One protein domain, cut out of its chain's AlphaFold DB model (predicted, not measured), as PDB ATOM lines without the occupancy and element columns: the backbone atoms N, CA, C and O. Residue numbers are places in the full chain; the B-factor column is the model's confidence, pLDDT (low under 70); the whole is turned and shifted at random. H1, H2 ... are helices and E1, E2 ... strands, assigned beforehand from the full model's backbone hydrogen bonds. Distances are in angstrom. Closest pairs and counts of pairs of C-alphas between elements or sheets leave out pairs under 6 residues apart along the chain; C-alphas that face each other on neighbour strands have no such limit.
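AT A GLANCE: This is residues 173 to 387 of the 387 residues of an uncharacterized protein of Myxococcales bacterium (UniProt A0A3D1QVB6). A strongly twisted six-stranded sheet has two helices, H3 and H4, side by side over one face. The long helix H1 meets the E5 and E6 side of this sheet with its first turns and runs away from it, towards the small strand pair E1 and E4, with the hairpin E2 and E3 beyond; H2 is a short helix near the first turns of H1. The printed part has 215 residues, with four named helices and ten named strands in the order H1 E1 E2 E3 E4 H2 E5 E6 E7 H3 E8 E9 H4 E10. The large sheet is mixed, in the order E5, E6, E10, E7, E9, E8; the class is mixed, helices and strands, with under half of the residues in named elements. The whole is compact, with a radius of gyration of the C-alphas of 17.8 A and spans of 52 by 48 by 29 A.

HOW THE PARTS SIT: H1, residues 174 to 193, only grazes the large sheet, with its residues 174 to 178. E1, residues 201 to 204, and E4, residues 231 to 234, are antiparallel, with N 201 and O 234 2.8 A apart. E1 runs on into E2, residues 207 to 209, at 77 degrees; E2 and E3, residues 215 to 217, form a hairpin, with N 208 and O 216 2.9 A apart. H2, residues 257 to 261, is close to H1 but not clearly touching, the closest C-alphas being those of Leu 177 and Ala 259, 7.9 A. E5, residues 265 to 267, and E6, residues 276 to 279, form a hairpin, with N 266 and O 278 2.9 A apart. E6 is parallel to E10, residues 375 to 380, with N 277 and O 378 2.8 A apart. E7, residues 287 to 293, is antiparallel to E10, with N 290 and O 379 2.9 A apart, and to E9, residues 344 to 350, with N 289 and O 347 2.9 A apart. E8, residues 338 to 340, and E9 form a hairpin, with N 340 and O 344 2.8 A apart. H3, residues 299 to 317, lies over E9 at a height over the sheet of 10.0 A. H4, residues 358 to 372, lies over E10 and E7 on the same face, also at 10.0 A. H3 and H4 touch, the closest C-alphas being those of Leu 308 and Val 365, 6.1 A, at a shallow tilt of 22 degrees, opposite ways. E7, H3, E8 and E9, H4, E10 are split strand-helix-strand units, two strands running the same way with another between them, each with a right-handed crossover. Every O i to N i+4 pair is within hydrogen-bond range in H1 and H2, against 13 of 15 in H3 and 10 of 11 in H4.

IN THESE COORDINATES: H1 begins at C-alpha 174 (147.980, 137.085, 192.687) and is 28.4 A long. H3 is 26.1 A long, with a kink of 26 degrees near residue 311, and H4 22.4 A. E9 is 20.2 A long, E7 19.6 A, and E10 13.6 A, ending at C-alpha 380 (143.009, 128.549, 191.545).

THE WHOLE: The C-alphas farthest apart, those of Ala 212 and Pro 257, are 56.9 A apart. The long links are E3 to E4, E4 to H2 and H3 to E8. The printed part has no cut, and no printed residue is under 70 in pLDDT.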
ATOM      1  N   ASP A 173     149.615 140.153 195.810       89.94
ATOM      2  CA  ASP A 173     149.311 140.247 194.387       89.94
ATOM      3  C   ASP A 173     149.301 138.842 193.772       89.94
ATOM      4  O   ASP A 173     150.333 138.165 193.713       89.94
ATOM      5  N   GLY A 174     148.131 138.398 193.309       90.19
ATOM      6  CA  GLY A 174     147.980 137.085 192.687       90.19
ATOM      7  C   GLY A 174     148.778 136.914 191.389       90.19
ATOM      8  O   GLY A 174     149.216 135.803 191.107       90.19
ATOM      9  N   ASN A 175     149.067 137.985 190.638       91.81
ATOM     10  CA  ASN A 175     149.944 137.890 189.466       91.81
ATOM     11  C   ASN A 175     151.377 137.576 189.886       91.81
ATOM     12  O   ASN A 175     152.016 136.707 189.300       91.81
ATOM     13  N   LEU A 176     151.874 138.243 190.934       92.75
ATOM     14  CA  LEU A 176     153.203 137.943 191.467       92.75
ATOM     15  C   LEU A 176     153.274 136.516 192.015       92.75
ATOM     16  O   LEU A 176     154.317 135.879 191.891       92.75
ATOM     17  N   LEU A 177     152.185 136.003 192.592       92.94
ATOM     18  CA  LEU A 177     152.110 134.617 193.052       92.94
ATOM     19  C   LEU A 177     152.201 133.619 191.884       92.94
ATOM     20  O   LEU A 177     152.990 132.678 191.957       92.94
ATOM     21  N   LEU A 178     151.469 133.858 190.790       94.19
ATOM     22  CA  LEU A 178     151.560 133.046 189.568       94.19
ATOM     23  C   LEU A 178     152.964 133.092 188.953       94.19
ATOM     24  O   LEU A 178     153.526 132.048 188.629       94.19
ATOM     25  N   VAL A 179     153.564 134.284 188.852       95.44
ATOM     26  CA  VAL A 179     154.953 134.453 188.391       95.44
ATOM     27  C   VAL A 179     155.896 133.628 189.265       95.44
ATOM     28  O   VAL A 179     156.663 132.812 188.757       95.44
ATOM     29  N   ALA A 180     155.818 133.800 190.586       95.00
ATOM     30  CA  ALA A 180     156.716 133.137 191.521       95.00
ATOM     31  C   ALA A 180     156.595 131.610 191.465       95.00
ATOM     32  O   ALA A 180     157.619 130.924 191.521       95.00
ATOM     33  N   THR A 181     155.375 131.076 191.340       94.25
ATOM     34  CA  THR A 181     155.154 129.629 191.263       94.25
ATOM     35  C   THR A 181     155.623 129.038 189.932       94.25
ATOM     36  O   THR A 181     156.370 128.058 189.937       94.25
ATOM     37  N   ARG A 182     155.341 129.703 188.800       95.50
ATOM     38  CA  ARG A 182     155.857 129.309 187.478       95.50
ATOM     39  C   ARG A 182     157.380 129.280 187.459       95.50
ATOM     40  O   ARG A 182     157.991 128.331 186.975       95.50
ATOM     41  N   GLU A 183     158.024 130.311 188.005       95.38
ATOM     42  CA  GLU A 183     159.483 130.351 188.091       95.38
ATOM     43  C   GLU A 183     160.059 129.293 189.041       95.38
ATOM     44  O   GLU A 183     161.159 128.790 188.803       95.38
ATOM     45  N   ALA A 184     159.366 128.971 190.138       94.50
ATOM     46  CA  ALA A 184     159.798 127.926 191.060       94.50
ATOM     47  C   ALA A 184     159.801 126.554 190.378       94.50
ATOM     48  O   ALA A 184     160.812 125.853 190.466       94.50
ATOM     49  N   TYR A 185     158.733 126.234 189.644       94.88
ATOM     50  CA  TYR A 185     158.657 125.041 188.808       94.88
ATOM     51  C   TYR A 185     159.762 125.035 187.742       94.88
ATOM     52  O   TYR A 185     160.617 124.153 187.740       94.88
ATOM     53  N   ALA A 186     159.874 126.091 186.927       94.50
ATOM     54  CA  ALA A 186     160.893 126.164 185.876       94.50
ATOM     55  C   ALA A 186     162.326 125.985 186.414       94.50
ATOM     56  O   ALA A 186     163.131 125.258 185.833       94.50
ATOM     57  N   ARG A 187     162.662 126.589 187.564       94.56
ATOM     58  CA  ARG A 187     163.972 126.388 188.210       94.56
ATOM     59  C   ARG A 187     164.196 124.941 188.642       94.56
ATOM     60  O   ARG A 187     165.309 124.440 188.479       94.56
ATOM     61  N   GLY A 188     163.191 124.295 189.227       93.06
ATOM     62  CA  GLY A 188     163.285 122.897 189.644       93.06
ATOM     63  C   GLY A 188     163.424 121.954 188.454       93.06
ATOM     64  O   GLY A 188     164.271 121.053 188.477       93.06
ATOM     65  N   PHE A 189     162.700 122.245 187.372       93.44
ATOM     66  CA  PHE A 189     162.852 121.554 186.104       93.44
ATOM     67  C   PHE A 189     164.283 121.642 185.582       93.44
ATOM     68  O   PHE A 189     164.934 120.619 185.386       93.44
ATOM     69  N   GLU A 190     164.826 122.853 185.448       92.94
ATOM     70  CA  GLU A 190     166.197 123.077 184.971       92.94
ATOM     71  C   GLU A 190     167.261 122.380 185.825       92.94
ATOM     72  O   GLU A 190     168.249 121.843 185.321       92.94
ATOM     73  N   GLN A 191     167.088 122.387 187.146       93.75
ATOM     74  CA  GLN A 191     168.017 121.720 188.056       93.75
ATOM     75  C   GLN A 191     167.991 120.200 187.905       93.75
ATOM     76  O   GLN A 191     169.026 119.555 188.090       93.75
ATOM     77  N   THR A 192     166.829 119.635 187.588       92.06
ATOM     78  CA  THR A 192     166.666 118.197 187.363       92.06
ATOM     79  C   THR A 192     167.195 117.814 185.988       92.06
ATOM     80  O   THR A 192     168.005 116.895 185.895       92.06
ATOM     81  N   ALA A 193     166.852 118.581 184.950       91.94
ATOM     82  CA  ALA A 193     167.318 118.399 183.577       91.94
ATOM     83  C   ALA A 193     168.853 118.307 183.484       91.94
ATOM     84  O   ALA A 193     169.387 117.417 182.831       91.94
ATOM     85  N   LYS A 194     169.587 119.141 184.236       94.00
ATOM     86  CA  LYS A 194     171.067 119.105 184.302       94.00
ATOM     87  C   LYS A 194     171.663 117.791 184.818       94.00
ATOM     88  O   LYS A 194     172.858 117.570 184.644       94.00
ATOM     89  N   LYS A 195     170.874 116.964 185.505       94.69
ATOM     90  CA  LYS A 195     171.303 115.674 186.067       94.69
ATOM     91  C   LYS A 195     170.955 114.496 185.154       94.69
ATOM     92  O   LYS A 195     171.393 113.384 185.436       94.69
ATOM     93  N   LEU A 196     170.155 114.720 184.111       94.19
ATOM     94  CA  LEU A 196     169.730 113.674 183.185       94.19
ATOM     95  C   LEU A 196     170.839 113.332 182.176       94.19
ATOM     96  O   LEU A 196     171.736 114.148 181.940       94.19
ATOM     97  N   PRO A 197     170.795 112.131 181.562       95.50
ATOM     98  CA  PRO A 197     171.678 111.787 180.452       95.50
ATOM     99  C   PRO A 197     171.619 112.837 179.338       95.50
ATOM    100  O   PRO A 197     170.557 113.369 179.026       95.50
ATOM    101  N   THR A 198     172.744 113.102 178.674       94.75
ATOM    102  CA  THR A 198     172.803 114.058 177.550       94.75
ATOM    103  C   THR A 198     171.980 113.615 176.333       94.75
ATOM    104  O   THR A 198     171.681 114.420 175.451       94.75
ATOM    105  N   THR A 199     171.605 112.337 176.279       95.38
ATOM    106  CA  THR A 199     170.711 111.735 175.282       95.38
ATOM    107  C   THR A 199     169.238 112.007 175.560       95.38
ATOM    108  O   THR A 199     168.430 111.864 174.641       95.38
ATOM    109  N   ALA A 200     168.884 112.454 176.771       94.81
ATOM    110  CA  ALA A 200     167.510 112.758 177.134       94.81
ATOM    111  C   ALA A 200     166.880 113.770 176.164       94.81
ATOM    112  O   ALA A 200     167.516 114.703 175.654       94.81
ATOM    113  N   ARG A 201     165.604 113.546 175.877       93.38
ATOM    114  CA  ARG A 201     164.720 114.416 175.105       93.38
ATOM    115  C   ARG A 201     163.615 114.880 176.034       93.38
ATOM    116  O   ARG A 201     163.132 114.075 176.822       93.38
ATOM    117  N   TYR A 202     163.243 116.148 175.944       92.94
ATOM    118  CA  TYR A 202     162.284 116.767 176.855       92.94
ATOM    119  C   TYR A 202     160.901 116.875 176.225       92.94
ATOM    120  O   TYR A 202     160.794 116.907 174.998       92.94
ATOM    121  N   GLU A 203     159.874 116.955 177.069       92.38
ATOM    122  CA  GLU A 203     158.496 117.250 176.671       92.38
ATOM    123  C   GLU A 203     157.987 116.297 175.567       92.38
ATOM    124  O   GLU A 203     157.376 116.693 174.569       92.38
ATOM    125  N   VAL A 204     158.248 114.999 175.752       93.31
ATOM    126  CA  VAL A 204     157.996 113.955 174.752       93.31
ATOM    127  C   VAL A 204     156.588 113.393 174.897       93.31
ATOM    128  O   VAL A 204     156.227 112.818 175.926       93.31
ATOM    129  N   GLU A 205     155.808 113.497 173.826       93.12
ATOM    130  CA  GLU A 205     154.522 112.821 173.730       93.12
ATOM    131  C   GLU A 205     154.707 111.327 173.386       93.12
ATOM    132  O   GLU A 205     155.343 110.996 172.378       93.12
ATOM    133  N   PRO A 206     154.123 110.400 174.164       91.50
ATOM    134  CA  PRO A 206     154.087 108.992 173.819       91.50
ATOM    135  C   PRO A 206     153.151 108.732 172.633       91.50
ATOM    136  O   PRO A 206     151.975 109.101 172.636       91.50
ATOM    137  N   GLN A 207     153.664 108.010 171.638       92.25
ATOM    138  CA  GLN A 207     152.919 107.578 170.457       92.25
ATOM    139  C   GLN A 207     152.875 106.050 170.361       92.25
ATOM    140  O   GLN A 207     153.777 105.349 170.827       92.25
ATOM    141  N   ARG A 208     151.827 105.526 169.723       91.75
ATOM    142  CA  ARG A 208     151.674 104.110 169.358       91.75
ATOM    143  C   ARG A 208     151.235 103.994 167.903       91.75
ATOM    144  O   ARG A 208     150.756 104.965 167.333       91.75
ATOM    145  N   ARG A 209     151.360 102.805 167.313       94.88
ATOM    146  CA  ARG A 209     150.729 102.520 166.017       94.88
ATOM    147  C   ARG A 209     149.296 102.037 166.223       94.88
ATOM    148  O   ARG A 209     149.050 101.240 167.133       94.88
ATOM    149  N   ASP A 210     148.368 102.547 165.429       93.00
ATOM    150  CA  ASP A 210     147.002 102.031 165.362       93.00
ATOM    151  C   ASP A 210     146.906 100.783 164.461       93.00
ATOM    152  O   ASP A 210     147.919 100.248 164.000       93.00
ATOM    153  N   GLU A 211     145.687 100.286 164.232       93.50
ATOM    154  CA  GLU A 211     145.437  99.112 163.380       93.50
ATOM    155  C   GLU A 211     145.832  99.337 161.912       93.50
ATOM    156  O   GLU A 211     146.181  98.380 161.219       93.50
ATOM    157  N   ALA A 212     145.822 100.590 161.443       94.56
ATOM    158  CA  ALA A 212     146.274 100.973 160.108       94.56
ATOM    159  C   ALA A 212     147.802 101.153 160.032       94.56
ATOM    160  O   ALA A 212     148.356 101.319 158.946       94.56
ATOM    161  N   GLY A 213     148.499 101.074 161.170       93.56
ATOM    162  CA  GLY A 213     149.936 101.288 161.279       93.56
ATOM    163  C   GLY A 213     150.332 102.757 161.434       93.56
ATOM    164  O   GLY A 213     151.532 103.037 161.501       93.56
ATOM    165  N   GLU A 214     149.373 103.677 161.533       94.38
ATOM    166  CA  GLU A 214     149.612 105.113 161.674       94.38
ATOM    167  C   GLU A 214     150.021 105.464 163.104       94.38
ATOM    168  O   GLU A 214     149.564 104.852 164.071       94.38
ATOM    169  N   LEU A 215     150.918 106.444 163.252       92.94
ATOM    170  CA  LEU A 215     151.323 106.924 164.572       92.94
ATOM    171  C   LEU A 215     150.218 107.801 165.162       92.94
ATOM    172  O   LEU A 215     149.912 108.870 164.640       92.94
ATOM    173  N   VAL A 216     149.658 107.352 166.281       92.19
ATOM    174  CA  VAL A 216     148.615 108.042 167.041       92.19
ATOM    175  C   VAL A 216     149.079 108.281 168.481       92.19
ATOM    176  O   VAL A 216     149.881 107.497 169.008       92.19
ATOM    177  N   PRO A 217     148.597 109.342 169.147       91.44
ATOM    178  CA  PRO A 217     148.947 109.603 170.536       91.44
ATOM    179  C   PRO A 217     148.431 108.501 171.468       91.44
ATOM    180  O   PRO A 217     147.400 107.864 171.222       91.44
ATOM    181  N   VAL A 218     149.149 108.276 172.568       90.56
ATOM    182  CA  VAL A 218     148.650 107.461 173.678       90.56
ATOM    183  C   VAL A 218     147.781 108.346 174.568       90.56
ATOM    184  O   VAL A 218     148.266 109.297 175.174       90.56
ATOM    185  N   LEU A 219     146.490 108.022 174.636       91.75
ATOM    186  CA  LEU A 219     145.521 108.710 175.485       91.75
ATOM    187  C   LEU A 219     145.409 108.005 176.839       91.75
ATOM    188  O   LEU A 219     145.317 106.776 176.880       91.75
ATOM    189  N   ALA A 220     145.367 108.776 177.928       90.19
ATOM    190  CA  ALA A 220     145.075 108.249 179.262       90.19
ATOM    191  C   ALA A 220     143.639 107.705 179.342       90.19
ATOM    192  O   ALA A 220     143.395 106.676 179.969       90.19
ATOM    193  N   ASN A 221     142.705 108.356 178.640       91.88
ATOM    194  CA  ASN A 221     141.338 107.898 178.460       91.88
ATOM    195  C   ASN A 221     140.989 107.867 176.957       91.88
ATOM    196  O   ASN A 221     140.787 108.916 176.343       91.88
ATOM    197  N   PRO A 222     140.849 106.678 176.343       89.50
ATOM    198  CA  PRO A 222     140.531 106.543 174.920       89.50
ATOM    199  C   PRO A 222     139.250 107.262 174.469       89.50
ATOM    200  O   PRO A 222     139.113 107.561 173.287       89.50
ATOM    201  N   ASN A 223     138.324 107.545 175.391       90.25
ATOM    202  CA  ASN A 223     137.058 108.219 175.099       90.25
ATOM    203  C   ASN A 223     137.138 109.750 175.221       90.25
ATOM    204  O   ASN A 223     136.161 110.435 174.928       90.25
ATOM    205  N   ARG A 224     138.283 110.295 175.652       90.75
ATOM    206  CA  ARG A 224     138.497 111.726 175.878       90.75
ATOM    207  C   ARG A 224     139.609 112.222 174.947       90.75
ATOM    208  O   ARG A 224     140.784 112.006 175.250       90.75
ATOM    209  N   PRO A 225     139.278 112.888 173.821       86.00
ATOM    210  CA  PRO A 225     140.250 113.242 172.778       86.00
ATOM    211  C   PRO A 225     141.421 114.114 173.255       86.00
ATOM    212  O   PRO A 225     142.502 114.073 172.677       86.00
ATOM    213  N   TRP A 226     141.214 114.888 174.320       90.12
ATOM    214  CA  TRP A 226     142.218 115.753 174.943       90.12
ATOM    215  C   TRP A 226     142.893 115.134 176.177       90.12
ATOM    216  O   TRP A 226     143.647 115.819 176.850       90.12
ATOM    217  N   SER A 227     142.700 113.843 176.476       90.88
ATOM    218  CA  SER A 227     143.425 113.139 177.557       90.88
ATOM    219  C   SER A 227     144.855 112.736 177.156       90.88
ATOM    220  O   SER A 227     145.308 111.610 177.379       90.88
ATOM    221  N   ARG A 228     145.568 113.658 176.503       92.25
ATOM    222  CA  ARG A 228     146.963 113.462 176.105       92.25
ATOM    223  C   ARG A 228     147.856 113.514 177.346       92.25
ATOM    224  O   ARG A 228     147.499 114.088 178.374       92.25
ATOM    225  N   VAL A 229     149.008 112.863 177.253       91.19
ATOM    226  CA  VAL A 229     150.027 112.847 178.307       91.19
ATOM    227  C   VAL A 229     151.355 113.191 177.662       91.19
ATOM    228  O   VAL A 229     151.594 112.835 176.510       91.19
ATOM    229  N   ARG A 230     152.236 113.859 178.391       92.94
ATOM    230  CA  ARG A 230     153.607 114.128 177.973       92.94
ATOM    231  C   ARG A 230     154.543 113.788 179.119       92.94
ATOM    232  O   ARG A 230     154.255 114.119 180.261       92.94
ATOM    233  N   PHE A 231     155.646 113.124 178.801       93.12
ATOM    234  CA  PHE A 231     156.734 112.944 179.755       93.12
ATOM    235  C   PHE A 231     157.620 114.186 179.745       93.12
ATOM    236  O   PHE A 231     157.979 114.671 178.667       93.12
ATOM    237  N   ASP A 232     158.040 114.645 180.923       93.00
ATOM    238  CA  ASP A 232     159.002 115.743 181.044       93.00
ATOM    239  C   ASP A 232     160.314 115.419 180.336       93.00
ATOM    240  O   ASP A 232     160.885 116.278 179.663       93.00
ATOM    241  N   ALA A 233     160.786 114.173 180.468       93.69
ATOM    242  CA  ALA A 233     161.946 113.685 179.738       93.69
ATOM    243  C   ALA A 233     161.898 112.178 179.451       93.69
ATOM    244  O   ALA A 233     161.388 111.382 180.242       93.69
ATOM    245  N   VAL A 234     162.499 111.778 178.330       94.56
ATOM    246  CA  VAL A 234     162.715 110.384 177.924       94.56
ATOM    247  C   VAL A 234     164.136 110.221 177.399       94.56
ATOM    248  O   VAL A 234     164.604 111.026 176.597       94.56
ATOM    249  N   ASP A 235     164.820 109.163 177.818       95.12
ATOM    250  CA  ASP A 235     166.117 108.775 177.279       95.12
ATOM    251  C   ASP A 235     165.911 107.675 176.229       95.12
ATOM    252  O   ASP A 235     165.505 106.564 176.587       95.12
ATOM    253  N   PRO A 236     166.154 107.955 174.937       92.75
ATOM    254  CA  PRO A 236     165.931 106.984 173.872       92.75
ATOM    255  C   PRO A 236     166.866 105.772 173.962       92.75
ATOM    256  O   PRO A 236     166.509 104.709 173.456       92.75
ATOM    257  N   ASP A 237     168.027 105.911 174.608       93.06
ATOM    258  CA  ASP A 237     169.038 104.854 174.647       93.06
ATOM    259  C   ASP A 237     168.722 103.817 175.732       93.06
ATOM    260  O   ASP A 237     168.818 102.611 175.498       93.06
ATOM    261  N   SER A 238     168.324 104.277 176.923       93.81
ATOM    262  CA  SER A 238     167.978 103.400 178.054       93.81
ATOM    263  C   SER A 238     166.485 103.083 178.166       93.81
ATOM    264  O   SER A 238     166.107 102.150 178.875       93.81
ATOM    265  N   GLY A 239     165.624 103.862 177.506       91.31
ATOM    266  CA  GLY A 239     164.176 103.827 177.705       91.31
ATOM    267  C   GLY A 239     163.712 104.479 179.013       91.31
ATOM    268  O   GLY A 239     162.525 104.385 179.337       91.31
ATOM    269  N   GLY A 240     164.616 105.124 179.761       92.56
ATOM    270  CA  GLY A 240     164.296 105.865 180.979       92.56
ATOM    271  C   GLY A 240     163.279 106.974 180.716       92.56
ATOM    272  O   GLY A 240     163.305 107.618 179.667       92.56
ATOM    273  N   ARG A 241     162.360 107.181 181.661       93.12
ATOM    274  CA  ARG A 241     161.315 108.211 181.597       93.12
ATOM    275  C   ARG A 241     161.262 108.941 182.926       93.12
ATOM    276  O   ARG A 241     161.417 108.304 183.967       93.12
ATOM    277  N   TRP A 242     161.022 110.241 182.878       92.12
ATOM    278  CA  TRP A 242     160.937 111.086 184.061       92.12
ATOM    279  C   TRP A 242     159.669 111.926 184.017       92.12
ATOM    280  O   TRP A 242     159.369 112.528 182.984       92.12
ATOM    281  N   MET A 243     158.983 111.962 185.159       89.69
ATOM    282  CA  MET A 243     158.083 113.041 185.543       89.69
ATOM    283  C   MET A 243     158.867 113.920 186.523       89.69
ATOM    284  O   MET A 243     159.312 113.467 187.578       89.69
ATOM    285  N   ILE A 244     159.189 115.137 186.122       86.88
ATOM    286  CA  ILE A 244     160.009 116.059 186.893       86.88
ATOM    287  C   ILE A 244     159.105 116.755 187.908       86.88
ATOM    288  O   ILE A 244     158.082 117.312 187.543       86.88
ATOM    289  N   GLN A 245     159.530 116.765 189.176       77.81
ATOM    290  CA  GLN A 245     158.758 117.341 190.283       77.81
ATOM    291  C   GLN A 245     157.391 116.660 190.483       77.81
ATOM    292  O   GLN A 245     156.358 117.308 190.523       77.81
ATOM    293  N   GLU A 246     157.397 115.348 190.756       77.50
ATOM    294  CA  GLU A 246     156.206 114.552 191.148       77.50
ATOM    295  C   GLU A 246     155.519 115.014 192.457       77.50
ATOM    296  O   GLU A 246     154.623 114.357 192.981       77.50
ATOM    297  N   THR A 247     155.966 116.130 193.032       84.25
ATOM    298  CA  THR A 247     155.346 116.784 194.181       84.25
ATOM    299  C   THR A 247     155.099 118.249 193.836       84.25
ATOM    300  O   THR A 247     156.043 118.887 193.361       84.25
ATOM    301  N   PRO A 248     153.923 118.811 194.170       88.12
ATOM    302  CA  PRO A 248     153.574 120.183 193.827       88.12
ATOM    303  C   PRO A 248     154.644 121.194 194.235       88.12
ATOM    304  O   PRO A 248     155.058 121.250 195.401       88.12
ATOM    305  N   THR A 249     155.057 122.029 193.285       89.62
ATOM    306  CA  THR A 249     156.060 123.064 193.533       89.62
ATOM    307  C   THR A 249     155.393 124.398 193.839       89.62
ATOM    308  O   THR A 249     154.736 124.982 192.983       89.62
ATOM    309  N   TYR A 250     155.605 124.921 195.049       91.50
ATOM    310  CA  TYR A 250     155.075 126.225 195.463       91.50
ATOM    311  C   TYR A 250     156.156 127.303 195.403       91.50
ATOM    312  O   TYR A 250     157.198 127.195 196.057       91.50
ATOM    313  N   GLY A 251     155.901 128.367 194.645       91.62
ATOM    314  CA  GLY A 251     156.716 129.578 194.655       91.62
ATOM    315  C   GLY A 251     156.015 130.737 195.352       91.62
ATOM    316  O   GLY A 251     154.800 130.882 195.265       91.62
ATOM    317  N   PHE A 252     156.795 131.592 196.017       91.62
ATOM    318  CA  PHE A 252     156.277 132.744 196.756       91.62
ATOM    319  C   PHE A 252     156.987 134.034 196.334       91.62
ATOM    320  O   PHE A 252     158.213 134.024 196.174       91.62
ATOM    321  N   PRO A 253     156.262 135.158 196.185       88.19
ATOM    322  CA  PRO A 253     156.883 136.449 195.922       88.19
ATOM    323  C   PRO A 253     157.828 136.838 197.062       88.19
ATOM    324  O   PRO A 253     157.429 136.869 198.227       88.19
ATOM    325  N   GLY A 254     159.077 137.191 196.746       84.44
ATOM    326  CA  GLY A 254     160.076 137.543 197.767       84.44
ATOM    327  C   GLY A 254     159.710 138.773 198.610       84.44
ATOM    328  O   GLY A 254     160.188 138.926 199.731       84.44
ATOM    329  N   ASN A 255     158.830 139.636 198.099       83.94
ATOM    330  CA  ASN A 255     158.283 140.796 198.804       83.94
ATOM    331  C   ASN A 255     157.020 140.480 199.632       83.94
ATOM    332  O   ASN A 255     156.466 141.394 200.238       83.94
ATOM    333  N   SER A 256     156.575 139.219 199.683       84.88
ATOM    334  CA  SER A 256     155.383 138.794 200.424       84.88
ATOM    335  C   SER A 256     155.640 137.533 201.266       84.88
ATOM    336  O   SER A 256     155.208 136.437 200.907       84.88
ATOM    337  N   PRO A 257     156.300 137.657 202.437       83.56
ATOM    338  CA  PRO A 257     156.460 136.538 203.371       83.56
ATOM    339  C   PRO A 257     155.122 135.928 203.818       83.56
ATOM    340  O   PRO A 257     155.042 134.731 204.071       83.56
ATOM    341  N   ALA A 258     154.056 136.737 203.856       86.00
ATOM    342  CA  ALA A 258     152.703 136.285 204.170       86.00
ATOM    343  C   ALA A 258     152.185 135.219 203.196       86.00
ATOM    344  O   ALA A 258     151.426 134.352 203.612       86.00
ATOM    345  N   ALA A 259     152.609 135.257 201.928       86.50
ATOM    346  CA  ALA A 259     152.260 134.219 200.962       86.50
ATOM    347  C   ALA A 259     152.911 132.873 201.316       86.50
ATOM    348  O   ALA A 259     152.270 131.842 201.168       86.50
ATOM    349  N   ALA A 260     154.151 132.881 201.817       85.44
ATOM    350  CA  ALA A 260     154.877 131.669 202.204       85.44
ATOM    351  C   ALA A 260     154.390 131.078 203.537       85.44
ATOM    352  O   ALA A 260     154.305 129.862 203.687       85.44
ATOM    353  N   ASP A 261     154.064 131.943 204.499       82.56
ATOM    354  CA  ASP A 261     153.577 131.539 205.824       82.56
ATOM    355  C   ASP A 261     152.068 131.224 205.836       82.56
ATOM    356  O   ASP A 261     151.560 130.602 206.774       82.56
ATOM    357  N   GLY A 262     151.336 131.701 204.829       78.44
ATOM    358  CA  GLY A 262     149.886 131.636 204.738       78.44
ATOM    359  C   GLY A 262     149.374 130.379 204.047       78.44
ATOM    360  O   GLY A 262     149.841 130.017 202.970       78.44
ATOM    361  N   LEU A 263     148.348 129.753 204.627       87.12
ATOM    362  CA  LEU A 263     147.530 128.725 203.980       87.12
ATOM    363  C   LEU A 263     146.129 129.292 203.743       87.12
ATOM    364  O   LEU A 263     145.229 129.080 204.554       87.12
ATOM    365  N   PHE A 264     145.971 130.093 202.690       92.38
ATOM    366  CA  PHE A 264     144.706 130.761 202.402       92.38
ATOM    367  C   PHE A 264     144.575 131.182 200.942       92.38
ATOM    368  O   PHE A 264     145.550 131.188 200.194       92.38
ATOM    369  N   SER A 265     143.359 131.550 200.554       95.94
ATOM    370  CA  SER A 265     143.053 132.073 199.226       95.94
ATOM    371  C   SER A 265     142.782 133.569 199.288       95.94
ATOM    372  O   SER A 265     142.120 134.047 200.207       95.94
ATOM    373  N   VAL A 266     143.302 134.313 198.315       93.69
ATOM    374  CA  VAL A 266     143.130 135.768 198.213       93.69
ATOM    375  C   VAL A 266     142.393 136.136 196.929       93.69
ATOM    376  O   VAL A 266     142.507 135.407 195.941       93.69
ATOM    377  N   PRO A 267     141.658 137.262 196.897       94.00
ATOM    378  CA  PRO A 267     141.056 137.755 195.666       94.00
ATOM    379  C   PRO A 267     142.099 137.964 194.566       94.00
ATOM    380  O   PRO A 267     143.074 138.694 194.748       94.00
ATOM    381  N   TYR A 268     141.865 137.356 193.408       94.44
ATOM    382  CA  TYR A 268     142.663 137.556 192.209       94.44
ATOM    383  C   TYR A 268     141.948 138.530 191.274       94.44
ATOM    384  O   TYR A 268     140.827 138.289 190.827       94.44
ATOM    385  N   LYS A 269     142.589 139.670 191.003       91.25
ATOM    386  CA  LYS A 269     142.015 140.721 190.160       91.25
ATOM    387  C   LYS A 269     142.236 140.382 188.689       91.25
ATOM    388  O   LYS A 269     143.310 140.638 188.153       91.25
ATOM    389  N   VAL A 270     141.201 139.841 188.062       93.00
ATOM    390  CA  VAL A 270     141.132 139.545 186.629       93.00
ATOM    391  C   VAL A 270     139.782 140.017 186.079       93.00
ATOM    392  O   VAL A 270     138.780 140.018 186.795       93.00
ATOM    393  N   GLU A 271     139.759 140.471 184.826       95.00
ATOM    394  CA  GLU A 271     138.556 140.980 184.160       95.00
ATOM    395  C   GLU A 271     137.684 139.827 183.635       95.00
ATOM    396  O   GLU A 271     137.696 139.499 182.454       95.00
ATOM    397  N   VAL A 272     136.919 139.200 184.529       97.50
ATOM    398  CA  VAL A 272     135.927 138.153 184.215       97.50
ATOM    399  C   VAL A 272     134.611 138.413 184.957       97.50
ATOM    400  O   VAL A 272     134.613 139.114 185.971       97.50
ATOM    401  N   PRO A 273     133.470 137.862 184.494       97.81
ATOM    402  CA  PRO A 273     132.155 138.151 185.079       97.81
ATOM    403  C   PRO A 273     131.882 137.455 186.425       97.81
ATOM    404  O   PRO A 273     130.760 137.503 186.919       97.81
ATOM    405  N   PHE A 274     132.880 136.818 187.037       98.12
ATOM    406  CA  PHE A 274     132.754 136.097 188.304       98.12
ATOM    407  C   PHE A 274     133.977 136.328 189.206       98.12
ATOM    408  O   PHE A 274     135.070 136.604 188.711       98.12
ATOM    409  N   PRO A 275     133.833 136.200 190.536       97.94
ATOM    410  CA  PRO A 275     134.955 136.274 191.461       97.94
ATOM    411  C   PRO A 275     135.998 135.185 191.195       97.94
ATOM    412  O   PRO A 275     135.657 134.017 190.984       97.94
ATOM    413  N   VAL A 276     137.275 135.556 191.294       98.19
ATOM    414  CA  VAL A 276     138.392 134.608 191.261       98.19
ATOM    415  C   VAL A 276     139.199 134.726 192.544       98.19
ATOM    416  O   VAL A 276     139.537 135.825 192.984       98.19
ATOM    417  N   LEU A 277     139.512 133.583 193.144       97.50
ATOM    418  CA  LEU A 277     140.439 133.455 194.256       97.50
ATOM    419  C   LEU A 277     141.681 132.692 193.791       97.50
ATOM    420  O   LEU A 277     141.583 131.771 192.983       97.50
ATOM    421  N   ILE A 278     142.840 133.041 194.338       96.00
ATOM    422  CA  ILE A 278     144.075 132.280 194.159       96.00
ATOM    423  C   ILE A 278     144.628 131.867 195.518       96.00
ATOM    424  O   ILE A 278     144.799 132.696 196.416       96.00
ATOM    425  N   ALA A 279     144.884 130.574 195.680       95.88
ATOM    426  CA  ALA A 279     145.474 130.015 196.884       95.88
ATOM    427  C   ALA A 279     146.970 130.326 196.936       95.88
ATOM    428  O   ALA A 279     147.678 130.150 195.944       95.88
ATOM    429  N   THR A 280     147.486 130.695 198.109       94.31
ATOM    430  CA  THR A 280     148.935 130.842 198.347       94.31
ATOM    431  C   THR A 280     149.714 129.570 198.006       94.31
ATOM    432  O   THR A 280     150.868 129.638 197.594       94.31
ATOM    433  N   ARG A 281     149.060 128.405 198.095       93.25
ATOM    434  CA  ARG A 281     149.543 127.108 197.605       93.25
ATOM    435  C   ARG A 281     149.037 126.810 196.194       93.25
ATOM    436  O   ARG A 281     148.310 125.849 195.961       93.25
ATOM    437  N   THR A 282     149.419 127.646 195.241       94.44
ATOM    438  CA  THR A 282     149.240 127.343 193.815       94.44
ATOM    439  C   THR A 282     150.521 126.716 193.291       94.44
ATOM    440  O   THR A 282     151.597 127.278 193.491       94.44
ATOM    441  N   ALA A 283     150.404 125.567 192.635       94.19
ATOM    442  CA  ALA A 283     151.500 124.872 191.973       94.19
ATOM    443  C   ALA A 283     151.279 124.896 190.455       94.19
ATOM    444  O   ALA A 283     150.137 124.870 190.002       94.19
ATOM    445  N   TRP A 284     152.358 125.007 189.683       95.19
ATOM    446  CA  TRP A 284     152.285 125.146 188.221       95.19
ATOM    447  C   TRP A 284     152.122 123.791 187.508       95.19
ATOM    448  O   TRP A 284     151.397 123.683 186.524       95.19
ATOM    449  N   ASP A 285     152.755 122.767 188.075       91.12
ATOM    450  CA  ASP A 285     152.690 121.339 187.735       91.12
ATOM    451  C   ASP A 285     151.427 120.637 188.263       91.12
ATOM    452  O   ASP A 285     151.026 119.602 187.747       91.12
ATOM    453  N   TYR A 286     150.776 121.225 189.270       92.44
ATOM    454  CA  TYR A 286     149.500 120.777 189.843       92.44
ATOM    455  C   TYR A 286     148.510 121.943 189.880       92.44
ATOM    456  O   TYR A 286     148.045 122.387 190.940       92.44
ATOM    457  N   PHE A 287     148.232 122.502 188.704       96.69
ATOM    458  CA  PHE A 287     147.412 123.694 188.569       96.69
ATOM    459  C   PHE A 287     145.930 123.341 188.688       96.69
ATOM    460  O   PHE A 287     145.257 122.980 187.719       96.69
ATOM    461  N   TYR A 288     145.412 123.436 189.911       97.50
ATOM    462  CA  TYR A 288     144.000 123.197 190.169       97.50
ATOM    463  C   TYR A 288     143.127 124.374 189.741       97.50
ATOM    464  O   TYR A 288     143.395 125.522 190.100       97.50
ATOM    465  N   VAL A 289     142.027 124.056 189.063       98.19
ATOM    466  CA  VAL A 289     140.953 124.989 188.715       98.19
ATOM    467  C   VAL A 289     139.665 124.451 189.312       98.19
ATOM    468  O   VAL A 289     139.133 123.449 188.837       98.19
ATOM    469  N   ARG A 290     139.167 125.090 190.371       98.44
ATOM    470  CA  ARG A 290     137.907 124.723 191.023       98.44
ATOM    471  C   ARG A 290     136.835 125.740 190.681       98.44
ATOM    472  O   ARG A 290     137.019 126.934 190.891       98.44
ATOM    473  N   LEU A 291     135.702 125.261 190.196       98.56
ATOM    474  CA  LEU A 291     134.553 126.068 189.819       98.56
ATOM    475  C   LEU A 291     133.388 125.709 190.726       98.56
ATOM    476  O   LEU A 291     133.078 124.531 190.885       98.56
ATOM    477  N   ARG A 292     132.718 126.714 191.282       98.38
ATOM    478  CA  ARG A 292     131.394 126.559 191.890       98.38
ATOM    479  C   ARG A 292     130.359 127.186 190.973       98.38
ATOM    480  O   ARG A 292     130.544 128.322 190.545       98.38
ATOM    481  N   PHE A 293     129.258 126.488 190.731       98.44
ATOM    482  CA  PHE A 293     128.165 126.979 189.894       98.44
ATOM    483  C   PHE A 293     127.004 127.494 190.748       98.44
ATOM    484  O   PHE A 293     126.637 126.871 191.744       98.44
ATOM    485  N   GLU A 294     126.397 128.615 190.353       97.44
ATOM    486  CA  GLU A 294     125.279 129.232 191.089       97.44
ATOM    487  C   GLU A 294     124.055 128.312 191.176       97.44
ATOM    488  O   GLU A 294     123.325 128.318 192.164       97.44
ATOM    489  N   GLN A 295     123.831 127.510 190.133       95.62
ATOM    490  CA  GLN A 295     122.664 126.634 189.997       95.62
ATOM    491  C   GLN A 295     122.984 125.154 190.247       95.62
ATOM    492  O   GLN A 295     122.220 124.282 189.822       95.62
ATOM    493  N   GLY A 296     124.117 124.876 190.892       95.62
ATOM    494  CA  GLY A 296     124.630 123.524 191.069       95.62
ATOM    495  C   GLY A 296     125.270 122.942 189.802       95.62
ATOM    496  O   GLY A 296     125.229 123.528 188.718       95.62
ATOM    497  N   LEU A 297     125.867 121.763 189.948       96.38
ATOM    498  CA  LEU A 297     126.519 121.001 188.893       96.38
ATOM    499  C   LEU A 297     125.516 120.048 188.235       96.38
ATOM    500  O   LEU A 297     124.959 119.161 188.881       96.38
ATOM    501  N   LYS A 298     125.310 120.197 186.925       94.25
ATOM    502  CA  LYS A 298     124.457 119.308 186.122       94.25
ATOM    503  C   LYS A 298     125.337 118.474 185.182       94.25
ATOM    504  O   LYS A 298     126.391 118.960 184.775       94.25
ATOM    505  N   PRO A 299     124.907 117.279 184.732       92.88
ATOM    506  CA  PRO A 299     125.665 116.505 183.742       92.88
ATOM    507  C   PRO A 299     126.016 117.316 182.485       92.88
ATOM    508  O   PRO A 299     127.155 117.313 182.029       92.88
ATOM    509  N   THR A 300     125.075 118.133 182.001       95.44
ATOM    510  CA  THR A 300     125.297 119.014 180.845       95.44
ATOM    511  C   THR A 300     126.331 120.117 181.099       95.44
ATOM    512  O   THR A 300     126.902 120.644 180.151       95.44
ATOM    513  N   THR A 301     126.541 120.511 182.360       96.38
ATOM    514  CA  THR A 301     127.565 121.496 182.745       96.38
ATOM    515  C   THR A 301     128.958 120.901 182.557       96.38
ATOM    516  O   THR A 301     129.832 121.568 182.014       96.38
ATOM    517  N   ILE A 302     129.150 119.628 182.929       94.94
ATOM    518  CA  ILE A 302     130.419 118.911 182.727       94.94
ATOM    519  C   ILE A 302     130.713 118.785 181.230       94.94
ATOM    520  O   ILE A 302     131.808 119.124 180.799       94.94
ATOM    521  N   GLU A 303     129.727 118.379 180.424       94.94
ATOM    522  CA  GLU A 303     129.876 118.273 178.964       94.94
ATOM    523  C   GLU A 303     130.292 119.607 178.320       94.94
ATOM    524  O   GLU A 303     131.191 119.642 177.478       94.94
ATOM    525  N   ARG A 304     129.670 120.722 178.730       96.62
ATOM    526  CA  ARG A 304     130.021 122.062 178.234       96.62
ATOM    527  C   ARG A 304     131.394 122.527 178.714       96.62
ATOM    528  O   ARG A 304     132.136 123.095 177.917       96.62
ATOM    529  N   ALA A 305     131.741 122.278 179.978       96.62
ATOM    530  CA  ALA A 305     133.059 122.599 180.519       96.62
ATOM    531  C   ALA A 305     134.159 121.832 179.773       96.62
ATOM    532  O   ALA A 305     135.124 122.435 179.312       96.62
ATOM    533  N   GLU A 306     133.966 120.532 179.557       94.62
ATOM    534  CA  GLU A 306     134.859 119.671 178.781       94.62
ATOM    535  C   GLU A 306     135.050 120.169 177.342       94.62
ATOM    536  O   GLU A 306     136.183 120.290 176.873       94.62
ATOM    537  N   ALA A 307     133.959 120.536 176.660       95.75
ATOM    538  CA  ALA A 307     133.996 121.056 175.292       95.75
ATOM    539  C   ALA A 307     134.759 122.388 175.153       95.75
ATOM    540  O   ALA A 307     135.162 122.754 174.048       95.75
ATOM    541  N   LEU A 308     134.951 123.115 176.254       97.12
ATOM    542  CA  LEU A 308     135.620 124.413 176.299       97.12
ATOM    543  C   LEU A 308     137.065 124.306 176.818       97.12
ATOM    544  O   LEU A 308     137.981 124.871 176.215       97.12
ATOM    545  N   ILE A 309     137.289 123.548 177.893       97.12
ATOM    546  CA  ILE A 309     138.603 123.366 178.528       97.12
ATOM    547  C   ILE A 309     139.498 122.449 177.695       97.12
ATOM    548  O   ILE A 309     140.685 122.740 177.553       97.12
ATOM    549  N   GLY A 310     138.946 121.398 177.082       96.00
ATOM    550  CA  GLY A 310     139.699 120.481 176.223       96.00
ATOM    551  C   GLY A 310     140.465 121.198 175.101       96.00
ATOM    552  O   GLY A 310     141.683 121.038 175.005       96.00
ATOM    553  N   PRO A 311     139.812 122.047 174.283       96.94
ATOM    554  CA  PRO A 311     140.495 122.849 173.267       96.94
ATOM    555  C   PRO A 311     141.556 123.816 173.811       96.94
ATOM    556  O   PRO A 311     142.589 123.994 173.169       96.94
ATOM    557  N   TRP A 312     141.345 124.441 174.976       98.06
ATOM    558  CA  TRP A 312     142.383 125.276 175.603       98.06
ATOM    559  C   TRP A 312     143.591 124.459 176.045       98.06
ATOM    560  O   TRP A 312     144.726 124.861 175.787       98.06
ATOM    561  N   TYR A 313     143.357 123.286 176.627       97.69
ATOM    562  CA  TYR A 313     144.436 122.373 176.960       97.69
ATOM    563  C   TYR A 313     145.206 121.945 175.709       97.69
ATOM    564  O   TYR A 313     146.429 122.002 175.718       97.69
ATOM    565  N   LEU A 314     144.523 121.578 174.618       96.31
ATOM    566  CA  LEU A 314     145.189 121.163 173.379       96.31
ATOM    567  C   LEU A 314     146.059 122.273 172.786       96.31
ATOM    568  O   LEU A 314     147.183 121.996 172.384       96.31
ATOM    569  N   ARG A 315     145.601 123.531 172.821       97.00
ATOM    570  CA  ARG A 315     146.413 124.697 172.435       97.00
ATOM    571  C   ARG A 315     147.716 124.774 173.235       97.00
ATOM    572  O   ARG A 315     148.792 124.920 172.657       97.00
ATOM    573  N   GLY A 316     147.642 124.620 174.557       96.94
ATOM    574  CA  GLY A 316     148.831 124.581 175.417       96.94
ATOM    575  C   GLY A 316     149.694 123.336 175.201       96.94
ATOM    576  O   GLY A 316     150.920 123.422 175.168       96.94
ATOM    577  N   PHE A 317     149.077 122.180 174.971       95.69
ATOM    578  CA  PHE A 317     149.762 120.926 174.666       95.69
ATOM    579  C   PHE A 317     150.499 120.976 173.321       95.69
ATOM    580  O   PHE A 317     151.518 120.308 173.151       95.69
ATOM    581  N   GLU A 318     150.006 121.765 172.371       93.94
ATOM    582  CA  GLU A 318     150.608 122.009 171.056       93.94
ATOM    583  C   GLU A 318     151.586 123.196 171.061       93.94
ATOM    584  O   GLU A 318     152.238 123.467 170.055       93.94
ATOM    585  N   GLY A 319     151.762 123.847 172.216       95.19
ATOM    586  CA  GLY A 319     152.824 124.822 172.460       95.19
ATOM    587  C   GLY A 319     152.431 126.265 172.169       95.19
ATOM    588  O   GLY A 319     153.311 127.108 172.013       95.19
ATOM    589  N   GLU A 320     151.133 126.583 172.101       96.56
ATOM    590  CA  GLU A 320     150.674 127.959 171.879       96.56
ATOM    591  C   GLU A 320     151.225 128.930 172.934       96.56
ATOM    592  O   GLU A 320     151.643 130.034 172.581       96.56
ATOM    593  N   PHE A 321     151.279 128.480 174.191       96.81
ATOM    594  CA  PHE A 321     151.772 129.231 175.353       96.81
ATOM    595  C   PHE A 321     153.253 128.944 175.664       96.81
ATOM    596  O   PHE A 321     153.731 129.234 176.755       96.81
ATOM    597  N   GLY A 322     153.977 128.304 174.744       93.81
ATOM    598  CA  GLY A 322     155.378 127.927 174.919       93.81
ATOM    599  C   GLY A 322     156.369 128.985 174.423       93.81
ATOM    600  O   GLY A 322     156.017 129.986 173.796       93.81
ATOM    601  N   GLU A 323     157.658 128.736 174.649       88.31
ATOM    602  CA  GLU A 323     158.740 129.511 174.037       88.31
ATOM    603  C   GLU A 323     158.943 129.030 172.595       88.31
ATOM    604  O   GLU A 323     159.684 128.079 172.339       88.31
ATOM    605  N   LYS A 324     158.267 129.688 171.642       75.19
ATOM    606  CA  LYS A 324     158.239 129.284 170.220       75.19
ATOM    607  C   LYS A 324     159.630 129.076 169.617       75.19
ATOM    608  O   LYS A 324     159.834 128.115 168.884       75.19
ATOM    609  N   ASP A 325     160.588 129.924 169.977       79.00
ATOM    610  CA  ASP A 325     161.961 129.847 169.464       79.00
ATOM    611  C   ASP A 325     162.754 128.652 170.021       79.00
ATOM    612  O   ASP A 325     163.763 128.254 169.439       79.00
ATOM    613  N   GLN A 326     162.312 128.066 171.139       75.56
ATOM    614  CA  GLN A 326     162.978 126.942 171.806       75.56
ATOM    615  C   GLN A 326     162.243 125.612 171.627       75.56
ATOM    616  O   GLN A 326     162.754 124.587 172.072       75.56
ATOM    617  N   ASN A 327     161.071 125.620 170.975       81.94
ATOM    618  CA  ASN A 327     160.206 124.449 170.826       81.94
ATOM    619  C   ASN A 327     159.991 123.737 172.179       81.94
ATOM    620  O   ASN A 327     160.273 122.546 172.325       81.94
ATOM    621  N   ARG A 328     159.584 124.529 173.176       88.88
ATOM    622  CA  ARG A 328     159.479 124.155 174.588       88.88
ATOM    623  C   ARG A 328     158.290 124.856 175.242       88.88
ATOM    624  O   ARG A 328     157.878 125.914 174.767       88.88
ATOM    625  N   GLY A 329     157.806 124.349 176.370       91.88
ATOM    626  CA  GLY A 329     156.787 125.020 177.178       91.88
ATOM    627  C   GLY A 329     155.394 124.511 176.883       91.88
ATOM    628  O   GLY A 329     154.456 125.295 176.747       91.88
ATOM    629  N   TYR A 330     155.280 123.198 176.747       95.12
ATOM    630  CA  TYR A 330     154.016 122.552 176.476       95.12
ATOM    631  C   TYR A 330     153.324 122.150 177.773       95.12
ATOM    632  O   TYR A 330     153.975 121.824 178.760       95.12
ATOM    633  N   PHE A 331     151.996 122.081 177.754       96.19
ATOM    634  CA  PHE A 331     151.267 121.414 178.835       96.19
ATOM    635  C   PHE A 331     151.587 119.919 178.841       96.19
ATOM    636  O   PHE A 331     151.830 119.331 177.779       96.19
ATOM    637  N   HIS A 332     151.539 119.281 180.008       94.56
ATOM    638  CA  HIS A 332     151.820 117.852 180.105       94.56
ATOM    639  C   HIS A 332     150.575 116.996 180.240       94.56
ATOM    640  O   HIS A 332     150.478 115.947 179.601       94.56
ATOM    641  N   PHE A 333     149.605 117.443 181.030       93.06
ATOM    642  CA  PHE A 333     148.474 116.608 181.400       93.06
ATOM    643  C   PHE A 333     147.250 117.440 181.780       93.06
ATOM    644  O   PHE A 333     147.371 118.544 182.305       93.06
ATOM    645  N   LEU A 334     146.070 116.886 181.510       95.25
ATOM    646  CA  LEU A 334     144.786 117.373 181.997       95.25
ATOM    647  C   LEU A 334     144.021 116.184 182.569       95.25
ATOM    648  O   LEU A 334     143.601 115.297 181.818       95.25
ATOM    649  N   ALA A 335     143.801 116.194 183.880       93.69
ATOM    650  CA  ALA A 335     143.049 115.154 184.562       93.69
ATOM    651  C   ALA A 335     141.590 115.083 184.089       93.69
ATOM    652  O   ALA A 335     141.058 116.006 183.459       93.69
ATOM    653  N   GLU A 336     140.943 113.965 184.414       93.94
ATOM    654  CA  GLU A 336     139.489 113.859 184.318       93.94
ATOM    655  C   GLU A 336     138.830 114.919 185.216       93.94
ATOM    656  O   GLU A 336     139.320 115.176 186.323       93.94
ATOM    657  N   PRO A 337     137.724 115.537 184.768       94.69
ATOM    658  CA  PRO A 337     136.970 116.448 185.612       94.69
ATOM    659  C   PRO A 337     136.480 115.722 186.868       94.69
ATOM    660  O   PRO A 337     135.826 114.682 186.792       94.69
ATOM    661  N   PHE A 338     136.751 116.302 188.031       95.25
ATOM    662  CA  PHE A 338     136.277 115.787 189.308       95.25
ATOM    663  C   PHE A 338     135.074 116.602 189.786       95.25
ATOM    664  O   PHE A 338     135.181 117.811 190.000       95.25
ATOM    665  N   ALA A 339     133.922 115.953 189.948       96.62
ATOM    666  CA  ALA A 339     132.733 116.588 190.506       96.62
ATOM    667  C   ALA A 339     132.890 116.773 192.023       96.62
ATOM    668  O   ALA A 339     133.075 115.808 192.761       96.62
ATOM    669  N   ILE A 340     132.780 118.015 192.489       95.75
ATOM    670  CA  ILE A 340     132.759 118.362 193.910       95.75
ATOM    671  C   ILE A 340     131.298 118.451 194.346       95.75
ATOM    672  O   ILE A 340     130.620 119.462 194.123       95.75
ATOM    673  N   GLY A 341     130.812 117.373 194.959       92.31
ATOM    674  CA  GLY A 341     129.410 117.253 195.348       92.31
ATOM    675  C   GLY A 341     128.464 117.496 194.169       92.31
ATOM    676  O   GLY A 341     128.712 117.066 193.046       92.31
ATOM    677  N   ASP A 342     127.377 118.211 194.434       94.44
ATOM    678  CA  ASP A 342     126.361 118.602 193.457       94.44
ATOM    679  C   ASP A 342     126.491 120.068 193.014       94.44
ATOM    680  O   ASP A 342     125.555 120.614 192.432       94.44
ATOM    681  N   TYR A 343     127.627 120.729 193.279       96.31
ATOM    682  CA  TYR A 343     127.773 122.174 193.060       96.31
ATOM    683  C   TYR A 343     129.052 122.620 192.358       96.31
ATOM    684  O   TYR A 343     129.100 123.757 191.879       96.31
ATOM    685  N   GLY A 344     130.091 121.787 192.320       97.19
ATOM    686  CA  GLY A 344     131.396 122.216 191.838       97.19
ATOM    687  C   GLY A 344     132.090 121.229 190.918       97.19
ATOM    688  O   GLY A 344     131.759 120.052 190.865       97.19
ATOM    689  N   LEU A 345     133.078 121.729 190.188       97.69
ATOM    690  CA  LEU A 345     133.905 120.956 189.269       97.69
ATOM    691  C   LEU A 345     135.364 121.344 189.474       97.69
ATOM    692  O   LEU A 345     135.675 122.532 189.565       97.69
ATOM    693  N   ARG A 346     136.257 120.361 189.534       97.56
ATOM    694  CA  ARG A 346     137.701 120.566 189.634       97.56
ATOM    695  C   ARG A 346     138.407 119.970 188.433       97.56
ATOM    696  O   ARG A 346     138.185 118.812 188.090       97.56
ATOM    697  N   TYR A 347     139.324 120.748 187.884       97.12
ATOM    698  CA  TYR A 347     140.350 120.289 186.962       97.12
ATOM    699  C   TYR A 347     141.714 120.340 187.627       97.12
ATOM    700  O   TYR A 347     141.985 121.228 188.433       97.12
ATOM    701  N   GLU A 348     142.565 119.397 187.253       96.19
ATOM    702  CA  GLU A 348     143.993 119.408 187.532       96.19
ATOM    703  C   GLU A 348     144.718 119.438 186.194       96.19
ATOM    704  O   GLU A 348     144.425 118.634 185.301       96.19
ATOM    705  N   VAL A 349     145.616 120.405 186.045       95.88
ATOM    706  CA  VAL A 349     146.371 120.622 184.817       95.88
ATOM    707  C   VAL A 349     147.842 120.729 185.173       95.88
ATOM    708  O   VAL A 349     148.205 121.508 186.050       95.88
ATOM    709  N   ASP A 350     148.684 119.989 184.466       95.44
ATOM    710  CA  ASP A 350     150.118 120.245 184.465       95.44
ATOM    711  C   ASP A 350     150.414 121.197 183.303       95.44
ATOM    712  O   ASP A 350     150.347 120.821 182.124       95.44
ATOM    713  N   LEU A 351     150.685 122.458 183.648       96.25
ATOM    714  CA  LEU A 351     150.950 123.516 182.678       96.25
ATOM    715  C   LEU A 351     152.361 123.424 182.077       96.25
ATOM    716  O   LEU A 351     152.691 124.235 181.204       96.25
ATOM    717  N   GLY A 352     153.191 122.475 182.518       94.25
ATOM    718  CA  GLY A 352     154.569 122.301 182.081       94.25
ATOM    719  C   GLY A 352     155.335 123.620 182.089       94.25
ATOM    720  O   GLY A 352     155.164 124.469 182.964       94.25
ATOM    721  N   LEU A 353     156.184 123.852 181.095       94.62
ATOM    722  CA  LEU A 353     157.021 125.059 181.058       94.62
ATOM    723  C   LEU A 353     156.386 126.250 180.336       94.62
ATOM    724  O   LEU A 353     157.088 127.192 179.949       94.62
ATOM    725  N   SER A 354     155.066 126.213 180.164       96.31
ATOM    726  CA  SER A 354     154.312 127.290 179.531       96.31
ATOM    727  C   SER A 354     154.526 128.654 180.202       96.31
ATOM    728  O   SER A 354     155.021 128.794 181.333       96.31
ATOM    729  N   GLN A 355     154.201 129.692 179.445       95.75
ATOM    730  CA  GLN A 355     154.228 131.079 179.864       95.75
ATOM    731  C   GLN A 355     152.915 131.463 180.556       95.75
ATOM    732  O   GLN A 355     151.919 130.739 180.550       95.75
ATOM    733  N   LEU A 356     152.926 132.634 181.193       95.44
ATOM    734  CA  LEU A 356     151.805 133.114 182.006       95.44
ATOM    735  C   LEU A 356     150.530 133.396 181.200       95.44
ATOM    736  O   LEU A 356     149.456 133.433 181.790       95.44
ATOM    737  N   ASP A 357     150.629 133.585 179.884       95.69
ATOM    738  CA  ASP A 357     149.498 133.842 178.983       95.69
ATOM    739  C   ASP A 357     148.529 132.648 178.856       95.69
ATOM    740  O   ASP A 357     147.357 132.847 178.529       95.69
ATOM    741  N   ALA A 358     148.963 131.443 179.240       97.44
ATOM    742  CA  ALA A 358     148.102 130.277 179.438       97.44
ATOM    743  C   ALA A 358     146.924 130.547 180.395       97.44
ATOM    744  O   ALA A 358     145.816 130.046 180.179       97.44
ATOM    745  N   VAL A 359     147.156 131.341 181.448       97.25
ATOM    746  CA  VAL A 359     146.189 131.577 182.531       97.25
ATOM    747  C   VAL A 359     145.094 132.582 182.125       97.25
ATOM    748  O   VAL A 359     143.919 132.252 182.269       97.25
ATOM    749  N   PRO A 360     145.392 133.763 181.545       96.81
ATOM    750  CA  PRO A 360     144.371 134.605 180.918       96.81
ATOM    751  C   PRO A 360     143.555 133.870 179.846       96.81
ATOM    752  O   PRO A 360     142.333 133.984 179.832       96.81
ATOM    753  N   ALA A 361     144.196 133.043 179.012       98.12
ATOM    754  CA  ALA A 361     143.486 132.256 178.004       98.12
ATOM    755  C   ALA A 361     142.503 131.241 178.617       98.12
ATOM    756  O   ALA A 361     141.456 130.973 178.027       98.12
ATOM    757  N   LEU A 362     142.808 130.693 179.800       98.38
ATOM    758  CA  LEU A 362     141.863 129.882 180.573       98.38
ATOM    759  C   LEU A 362     140.671 130.727 181.036       98.38
ATOM    760  O   LEU A 362     139.528 130.286 180.941       98.38
ATOM    761  N   PHE A 363     140.906 131.945 181.517       98.38
ATOM    762  CA  PHE A 363     139.826 132.821 181.971       98.38
ATOM    763  C   PHE A 363     138.868 133.226 180.846       98.38
ATOM    764  O   PHE A 363     137.661 133.252 181.084       98.38
ATOM    765  N   ASP A 364     139.352 133.410 179.616       98.19
ATOM    766  CA  ASP A 364     138.491 133.607 178.439       98.19
ATOM    767  C   ASP A 364     137.564 132.406 178.189       98.19
ATOM    768  O   ASP A 364     136.405 132.551 177.790       98.19
ATOM    769  N   VAL A 365     138.069 131.192 178.418       98.19
ATOM    770  CA  VAL A 365     137.294 129.950 178.300       98.19
ATOM    771  C   VAL A 365     136.248 129.853 179.406       98.19
ATOM    772  O   VAL A 365     135.089 129.541 179.131       98.19
ATOM    773  N   LEU A 366     136.629 130.167 180.644       98.56
ATOM    774  CA  LEU A 366     135.714 130.161 181.782       98.56
ATOM    775  C   LEU A 366     134.637 131.252 181.671       98.56
ATOM    776  O   LEU A 366     133.497 131.015 182.060       98.56
ATOM    777  N   ALA A 367     134.953 132.412 181.089       98.62
ATOM    778  CA  ALA A 367     133.975 133.453 180.783       98.62
ATOM    779  C   ALA A 367     132.895 132.955 179.809       98.62
ATOM    780  O   ALA A 367     131.712 133.169 180.054       98.62
ATOM    781  N   LYS A 368     133.279 132.207 178.765       98.31
ATOM    782  CA  LYS A 368     132.319 131.563 177.848       98.31
ATOM    783  C   LYS A 368     131.481 130.492 178.541       98.31
ATOM    784  O   LYS A 368     130.290 130.385 178.274       98.31
ATOM    785  N   LEU A 369     132.085 129.704 179.432       98.38
ATOM    786  CA  LEU A 369     131.343 128.719 180.222       98.38
ATOM    787  C   LEU A 369     130.298 129.406 181.114       98.38
ATOM    788  O   LEU A 369     129.160 128.949 181.170       98.38
ATOM    789  N   HIS A 370     130.660 130.529 181.743       98.56
ATOM    790  CA  HIS A 370     129.771 131.305 182.608       98.56
ATOM    791  C   HIS A 370     128.495 131.786 181.891       98.56
ATOM    792  O   HIS A 370     127.443 131.848 182.522       98.56
ATOM    793  N   GLU A 371     128.546 132.075 180.584       97.94
ATOM    794  CA  GLU A 371     127.356 132.460 179.803       97.94
ATOM    795  C   GLU A 371     126.272 131.366 179.785       97.94
ATOM    796  O   GLU A 371     125.080 131.677 179.738       97.94
ATOM    797  N   ALA A 372     126.673 130.091 179.825       96.44
ATOM    798  CA  ALA A 372     125.764 128.945 179.800       96.44
ATOM    799  C   ALA A 372     125.491 128.365 181.199       96.44
ATOM    800  O   ALA A 372     124.367 127.955 181.494       96.44
ATOM    801  N   ASP A 373     126.512 128.330 182.054       97.81
ATOM    802  CA  ASP A 373     126.462 127.826 183.423       97.81
ATOM    803  C   ASP A 373     127.097 128.862 184.361       97.81
ATOM    804  O   ASP A 373     128.318 128.849 184.544       97.81
ATOM    805  N   PRO A 374     126.296 129.758 184.968       98.31
ATOM    806  CA  PRO A 374     126.810 130.822 185.820       98.31
ATOM    807  C   PRO A 374     127.737 130.300 186.922       98.31
ATOM    808  O   PRO A 374     127.345 129.518 187.794       98.31
ATOM    809  N   ILE A 375     128.989 130.743 186.853       98.69
ATOM    810  CA  ILE A 375     130.047 130.462 187.828       98.69
ATOM    811  C   ILE A 375     129.910 131.450 188.990       98.69
ATOM    812  O   ILE A 375     130.040 132.654 188.788       98.69
ATOM    813  N   ALA A 376     129.701 130.933 190.199       98.44
ATOM    814  CA  ALA A 376     129.633 131.714 191.430       98.44
ATOM    815  C   ALA A 376     131.024 132.160 191.908       98.44
ATOM    816  O   ALA A 376     131.181 133.251 192.449       98.44
ATOM    817  N   VAL A 377     132.034 131.300 191.740       98.62
ATOM    818  CA  VAL A 377     133.440 131.587 192.063       98.62
ATOM    819  C   VAL A 377     134.363 130.585 191.368       98.62
ATOM    820  O   VAL A 377     134.032 129.403 191.237       98.62
ATOM    821  N   CYS A 378     135.536 131.062 190.955       98.62
ATOM    822  CA  CYS A 378     136.662 130.235 190.533       98.62
ATOM    823  C   CYS A 378     137.778 130.305 191.585       98.62
ATOM    824  O   CYS A 378     138.128 131.391 192.044       98.62
ATOM    825  N   VAL A 379     138.340 129.163 191.974       98.50
ATOM    826  CA  VAL A 379     139.468 129.072 192.908       98.50
ATOM    827  C   VAL A 379     140.628 128.363 192.217       98.50
ATOM    828  O   VAL A 379     140.497 127.215 191.792       98.50
ATOM    829  N   ILE A 380     141.760 129.056 192.117       97.88
ATOM    830  CA  ILE A 380     143.009 128.549 191.545       97.88
ATOM    831  C   ILE A 380     143.932 128.038 192.655       97.88
ATOM    832  O   ILE A 380     144.093 128.700 193.683       97.88
ATOM    833  N   GLY A 381     144.568 126.886 192.434       95.38
ATOM    834  CA  GLY A 381     145.488 126.258 193.387       95.38
ATOM    835  C   GLY A 381     144.774 125.506 194.514       95.38
ATOM    836  O   GLY A 381     143.578 125.245 194.429       95.38
ATOM    837  N   ASP A 382     145.497 125.138 195.573       93.44
ATOM    838  CA  ASP A 382     145.032 124.329 196.721       93.44
ATOM    839  C   ASP A 382     144.128 125.109 197.715       93.44
ATOM    840  O   ASP A 382     144.315 125.120 198.937       93.44
ATOM    841  N   GLY A 383     143.147 125.826 197.167       95.19
ATOM    842  CA  GLY A 383     142.068 126.485 197.899       95.19
ATOM    843  C   GLY A 383     140.807 125.622 197.966       95.19
ATOM    844  O   GLY A 383     140.668 124.635 197.246       95.19
ATOM    845  N   ALA A 384     139.868 126.018 198.823       97.12
ATOM    846  CA  ALA A 384     138.570 125.365 198.985       97.12
ATOM    847  C   ALA A 384     137.464 126.180 198.293       97.12
ATOM    848  O   ALA A 384     137.552 127.406 198.231       97.12
ATOM    849  N   LEU A 385     136.412 125.525 197.790       97.69
ATOM    850  CA  LEU A 385     135.255 126.237 197.237       97.69
ATOM    851  C   LEU A 385     134.398 126.796 198.384       97.69
ATOM    852  O   LEU A 385     133.870 126.005 199.167       97.69
ATOM    853  N   PRO A 386     134.212 128.122 198.506       96.06
ATOM    854  CA  PRO A 386     133.340 128.668 199.539       96.06
ATOM    855  C   PRO A 386     131.878 128.199 199.351       96.06
ATOM    856  O   PRO A 386     131.471 127.891 198.222       96.06
ATOM    857  N   PRO A 387     131.112 128.081 200.454       91.88
ATOM    858  CA  PRO A 387     129.734 127.592 200.448       91.88
ATOM    859  C   PRO A 387     128.724 128.536 199.794       91.88
ATOM    860  O   PRO A 387     128.999 129.750 199.674       91.88
TER     861      PRO A 387